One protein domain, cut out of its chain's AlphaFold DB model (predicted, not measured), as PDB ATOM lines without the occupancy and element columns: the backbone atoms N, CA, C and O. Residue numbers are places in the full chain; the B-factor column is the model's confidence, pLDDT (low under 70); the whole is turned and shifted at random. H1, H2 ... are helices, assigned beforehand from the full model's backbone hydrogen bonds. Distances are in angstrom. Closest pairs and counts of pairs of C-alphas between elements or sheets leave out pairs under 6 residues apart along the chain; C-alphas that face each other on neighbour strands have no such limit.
ATOM      1  N   GLY A 194     -35.307  16.971 -22.806       91.25
ATOM      2  CA  GLY A 194     -34.417  15.811 -22.833       91.25
ATOM      3  C   GLY A 194     -35.164  14.488 -22.997       91.25
ATOM      4  O   GLY A 194     -34.695  13.613 -23.716       91.25
ATOM      5  N   SER A 195     -36.352  14.350 -22.396       90.88
ATOM      6  CA  SER A 195     -37.197  13.168 -22.602       90.88
ATOM      7  C   SER A 195     -37.692  13.077 -24.044       90.88
ATOM      8  O   SER A 195     -37.686  11.993 -24.621       90.88
ATOM      9  N   ILE A 196     -38.089  14.208 -24.635       91.94
ATOM     10  CA  ILE A 196     -38.544  14.256 -26.029       91.94
ATOM     11  C   ILE A 196     -37.391  13.997 -27.003       91.94
ATOM     12  O   ILE A 196     -37.567  13.215 -27.931       91.94
ATOM     13  N   LYS A 197     -36.201  14.566 -26.766       93.50
ATOM     14  CA  LYS A 197     -34.997  14.312 -27.575       93.50
ATOM     15  C   LYS A 197     -34.662  12.824 -27.647       93.50
ATOM     16  O   LYS A 197     -34.639  12.278 -28.743       93.50
ATOM     17  N   ARG A 198     -34.546  12.150 -26.495       92.19
ATOM     18  CA  ARG A 198     -34.286  10.698 -26.439       92.19
ATOM     19  C   ARG A 198     -35.354   9.880 -27.153       92.19
ATOM     20  O   ARG A 198     -35.062   8.868 -27.779       92.19
ATOM     21  N   GLN A 199     -36.611  10.307 -27.052       88.94
ATOM     22  CA  GLN A 199     -37.700   9.622 -27.732       88.94
ATOM     23  C   GLN A 199     -37.622   9.793 -29.254       88.94
ATOM     24  O   GLN A 199     -37.910   8.840 -29.971       88.94
ATOM     25  N   ILE A 200     -37.225  10.968 -29.753       88.94
ATOM     26  CA  ILE A 200     -36.961  11.188 -31.181       88.94
ATOM     27  C   ILE A 200     -35.772  10.325 -31.616       88.94
ATOM     28  O   ILE A 200     -35.903   9.571 -32.573       88.94
ATOM     29  N   GLU A 201     -34.664  10.356 -30.876       93.44
ATOM     30  CA  GLU A 201     -33.472   9.544 -31.157       93.44
ATOM     31  C   GLU A 201     -33.820   8.057 -31.269       93.44
ATOM     32  O   GLU A 201     -33.528   7.431 -32.280       93.44
ATOM     33  N   SER A 202     -34.564   7.519 -30.301       88.00
ATOM     34  CA  SER A 202     -35.018   6.125 -30.319       88.00
ATOM     35  C   SER A 202     -35.951   5.800 -31.491       88.00
ATOM     36  O   SER A 202     -35.851   4.719 -32.064       88.00
ATOM     37  N   VAL A 203     -36.859   6.707 -31.860       85.06
ATOM     38  CA  VAL A 203     -37.830   6.484 -32.948       85.06
ATOM     39  C   VAL A 203     -37.179   6.517 -34.328       85.06
ATOM     40  O   VAL A 203     -37.670   5.854 -35.241       85.06
ATOM     41  N   PHE A 204     -36.119   7.307 -34.483       84.31
ATOM     42  CA  PHE A 204     -35.408   7.487 -35.748       84.31
ATOM     43  C   PHE A 204     -34.063   6.743 -35.798       84.31
ATOM     44  O   PHE A 204     -33.377   6.823 -36.808       84.31
ATOM     45  N   GLY A 205     -33.686   6.013 -34.741       86.88
ATOM     46  CA  GLY A 205     -32.416   5.284 -34.671       86.88
ATOM     47  C   GLY A 205     -31.182   6.192 -34.650       86.88
ATOM     48  O   GLY A 205     -30.125   5.798 -35.136       86.88
ATOM     49  N   LEU A 206     -31.313   7.415 -34.129       89.44
ATOM     50  CA  LEU A 206     -30.227   8.398 -34.102       89.44
ATOM     51  C   LEU A 206     -29.309   8.176 -32.888       89.44
ATOM     52  O   LEU A 206     -29.791   7.748 -31.835       89.44
ATOM     53  N   PRO A 207     -28.009   8.519 -32.988       87.50
ATOM     54  CA  PRO A 207     -27.105   8.488 -31.843       87.50
ATOM     55  C   PRO A 207     -27.571   9.425 -30.723       87.50
ATOM     56  O   PRO A 207     -28.126  10.498 -30.987       87.50
ATOM     57  N   GLU A 208     -27.296   9.049 -29.475       89.88
ATOM     58  CA  GLU A 208     -27.645   9.855 -28.302       89.88
ATOM     59  C   GLU A 208     -27.034  11.264 -28.384       89.88
ATOM     60  O   GLU A 208     -25.846  11.433 -28.661       89.88
ATOM     61  N   GLY A 209     -27.854  12.290 -28.149       90.38
ATOM     62  CA  GLY A 209     -27.446  13.695 -28.191       90.38
ATOM     63  C   GLY A 209     -27.493  14.340 -29.579       90.38
ATOM     64  O   GLY A 209     -27.233  15.539 -29.685       90.38
ATOM     65  N   SER A 210     -27.864  13.598 -30.626       89.50
ATOM     66  CA  SER A 210     -27.914  14.117 -32.003       89.50
ATOM     67  C   SER A 210     -29.108  15.042 -32.264       89.50
ATOM     68  O   SER A 210     -29.146  15.722 -33.288       89.50
ATOM     69  N   VAL A 211     -30.097  15.092 -31.361       92.31
ATOM     70  CA  VAL A 211     -31.320  15.890 -31.545       92.31
ATOM     71  C   VAL A 211     -31.298  17.187 -30.727       92.31
ATOM     72  O   VAL A 211     -31.150  17.203 -29.500       92.31
ATOM     73  N   ALA A 212     -31.562  18.311 -31.399       91.75
ATOM     74  CA  ALA A 212     -31.765  19.619 -30.780       91.75
ATOM     75  C   ALA A 212     -33.197  20.129 -31.008       91.75
ATOM     76  O   ALA A 212     -33.710  20.091 -32.121       91.75
ATOM     77  N   LEU A 213     -33.832  20.631 -29.944       89.62
ATOM     78  CA  LEU A 213     -35.078  21.394 -30.042       89.62
ATOM     79  C   LEU A 213     -34.732  22.869 -29.853       89.62
ATOM     80  O   LEU A 213     -34.206  23.241 -28.797       89.62
ATOM     81  N   CYS A 214     -34.999  23.677 -30.876       90.44
ATOM     82  CA  CYS A 214     -34.652  25.093 -30.902       90.44
ATOM     83  C   CYS A 214     -35.878  25.986 -30.685       90.44
ATOM     84  O   CYS A 214     -37.000  25.629 -31.050       90.44
ATOM     85  N   GLY A 215     -35.648  27.141 -30.063       87.44
ATOM     86  CA  GLY A 215     -36.623  28.228 -30.011       87.44
ATOM     87  C   GLY A 215     -36.694  29.002 -31.336       87.44
ATOM     88  O   GLY A 215     -35.943  28.688 -32.266       87.44
ATOM     89  N   PRO A 216     -37.544  30.041 -31.416       86.69
ATOM     90  CA  PRO A 216     -37.628  30.916 -32.594       86.69
ATOM     91  C   PRO A 216     -36.316  31.664 -32.875       86.69
ATOM     92  O   PRO A 216     -36.040  32.051 -34.003       86.69
ATOM     93  N   ASP A 217     -35.470  31.827 -31.856       86.12
ATOM     94  CA  ASP A 217     -34.136  32.426 -31.937       86.12
ATOM     95  C   ASP A 217     -33.076  31.475 -32.522       86.12
ATOM     96  O   ASP A 217     -31.896  31.817 -32.583       86.12
ATOM     97  N   GLY A 218     -33.467  30.251 -32.896       81.38
ATOM     98  CA  GLY A 218     -32.571  29.220 -33.414       81.38
ATOM     99  C   GLY A 218     -31.661  28.593 -32.354       81.38
ATOM    100  O   GLY A 218     -30.878  27.700 -32.679       81.38
ATOM    101  N   LYS A 219     -31.763  29.005 -31.083       86.50
ATOM    102  CA  LYS A 219     -30.928  28.473 -30.002       86.50
ATOM    103  C   LYS A 219     -31.531  27.200 -29.428       86.50
ATOM    104  O   LYS A 219     -32.729  27.128 -29.146       86.50
ATOM    105  N   ALA A 220     -30.678  26.203 -29.208       87.44
ATOM    106  CA  ALA A 220     -31.073  24.951 -28.580       87.44
ATOM    107  C   ALA A 220     -31.483  25.178 -27.118       87.44
ATOM    108  O   ALA A 220     -30.781  25.840 -26.348       87.44
ATOM    109  N   LEU A 221     -32.608  24.592 -26.710       88.06
ATOM    110  CA  LEU A 221     -33.040  24.638 -25.318       88.06
ATOM    111  C   LEU A 221     -32.327  23.575 -24.470       88.06
ATOM    112  O   LEU A 221     -32.012  22.470 -24.931       88.06
ATOM    113  N   ARG A 222     -32.138  23.913 -23.187       89.38
ATOM    114  CA  ARG A 222     -31.605  23.012 -22.154       89.38
ATOM    115  C   ARG A 222     -32.490  21.773 -21.975       89.38
ATOM    116  O   ARG A 222     -33.712  21.848 -22.089       89.38
ATOM    117  N   SER A 223     -31.875  20.630 -21.682       88.88
ATOM    118  CA  SER A 223     -32.544  19.320 -21.608       88.88
ATOM    119  C   SER A 223     -33.585  19.207 -20.487       88.88
ATOM    120  O   SER A 223     -34.536  18.439 -20.607       88.88
ATOM    121  N   ASP A 224     -33.457  19.978 -19.416       89.00
ATOM    122  CA  ASP A 224     -34.382  20.010 -18.281       89.00
ATOM    123  C   ASP A 224     -35.506  21.051 -18.428       89.00
ATOM    124  O   ASP A 224     -36.431  21.075 -17.616       89.00
ATOM    125  N   ALA A 225     -35.485  21.883 -19.478       90.56
ATOM    126  CA  ALA A 225     -36.615  22.754 -19.777       90.56
ATOM    127  C   ALA A 225     -37.837  21.927 -20.203       90.56
ATOM    128  O   ALA A 225     -37.718  20.835 -20.763       90.56
ATOM    129  N   ARG A 226     -39.033  22.454 -19.928       93.94
ATOM    130  CA  ARG A 226     -40.304  21.789 -20.247       93.94
ATOM    131  C   ARG A 226     -40.805  22.168 -21.633       93.94
ATOM    132  O   ARG A 226     -40.571  23.285 -22.095       93.94
ATOM    133  N   ILE A 227     -41.602  21.297 -22.245       91.50
ATOM    134  CA  ILE A 227     -42.283  21.579 -23.519       91.50
ATOM    135  C   ILE A 227     -43.196  22.807 -23.420       91.50
ATOM    136  O   ILE A 227     -43.241  23.597 -24.357       91.50
ATOM    137  N   ALA A 228     -43.828  23.054 -22.268       90.56
ATOM    138  CA  ALA A 228     -44.558  24.301 -22.022       90.56
ATOM    139  C   ALA A 228     -43.689  25.560 -22.201       90.56
ATOM    140  O   ALA A 228     -44.170  26.585 -22.668       90.56
ATOM    141  N   THR A 229     -42.406  25.490 -21.826       87.69
ATOM    142  CA  THR A 229     -41.469  26.615 -21.983       87.69
ATOM    143  C   THR A 229     -41.085  26.814 -23.441       87.69
ATOM    144  O   THR A 229     -40.942  27.953 -23.868       87.69
ATOM    145  N   LEU A 230     -40.936  25.721 -24.197       87.75
ATOM    146  CA  LEU A 230     -40.699  25.786 -25.635       87.75
ATOM    147  C   LEU A 230     -41.897  26.428 -26.345       87.75
ATOM    148  O   LEU A 230     -41.698  27.401 -27.055       87.75
ATOM    149  N   ARG A 231     -43.127  25.956 -26.090       89.12
ATOM    150  CA  ARG A 231     -44.357  26.487 -26.712       89.12
ATOM    151  C   ARG A 231     -44.548  27.981 -26.483       89.12
ATOM    152  O   ARG A 231     -44.690  28.709 -27.446       89.12
ATOM    153  N   ARG A 232     -44.393  28.445 -25.238       87.56
ATOM    154  CA  ARG A 232     -44.516  29.875 -24.903       87.56
ATOM    155  C   ARG A 232     -43.541  30.777 -25.668       87.56
ATOM    156  O   ARG A 232     -43.746  31.977 -25.716       87.56
ATOM    157  N   ARG A 233     -42.427  30.244 -26.178       86.44
ATOM    158  CA  ARG A 233     -41.502  31.036 -27.001       86.44
ATOM    159  C   ARG A 233     -41.968  31.163 -28.451       86.44
ATOM    160  O   ARG A 233     -41.435  32.015 -29.139       86.44
ATOM    161  N   TRP A 234     -42.862  30.293 -28.907       80.81
ATOM    162  CA  TRP A 234     -43.392  30.261 -30.271       80.81
ATOM    163  C   TRP A 234     -44.795  30.874 -30.389       80.81
ATOM    164  O   TRP A 234     -45.183  31.212 -31.504       80.81
ATOM    165  N   ASP A 235     -45.517  30.999 -29.271       74.06
ATOM    166  CA  ASP A 235     -46.731  31.822 -29.141       74.06
ATOM    167  C   ASP A 235     -46.381  33.322 -29.164       74.06
ATOM    168  O   ASP A 235     -47.139  34.095 -29.792       74.06
TER     169      ASP A 235
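Overview. This is residues 194 to 235 of the 235 residues of an uncharacterized protein of Paraburkholderia bryophila (UniProt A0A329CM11). Two short helices, H1 and H2, lie toward opposite ends of an elongated piece, and a long loop joins them: from the end of H1 it passes back along H1, crosses to the end where H2 lies, and folds back on itself near residues 216 to 218 before H2 begins. The printed part has 42 residues with two named helices, H1 then H2, and no named strand; the class is all helix, with under half of the residues in named elements. It is only just compact, close to loose, with a radius of gyration of the C-alphas of 10.6 A and spans of 30 by 17 by 15 A.

Arrangement. Start at H1, residues 194 to 204, and go on to H2, residues 227 to 234; the two are apart, with no C-alpha of the one within 8 A of the other. Look at the backbone: in H1 every O i to N i+4 pair is within hydrogen-bond range, in H2 2 of 4.

Along the chain. Find C-alpha 194 at (-34.417, 15.811, -22.833); from there H1 runs 15.4 A to C-alpha 204. H2 runs 11.1 A from Ile 227 to C-alpha 234 at (-43.392, 30.261, -30.271).

Size, cuts and confidence. The farthest C-alphas, of Gly 205 and Asp 235, are 30.7 A apart. The link from H1 to H2, 22 residues, is long. The printed part has no cut, and no printed residue is under 70 in pLDDT.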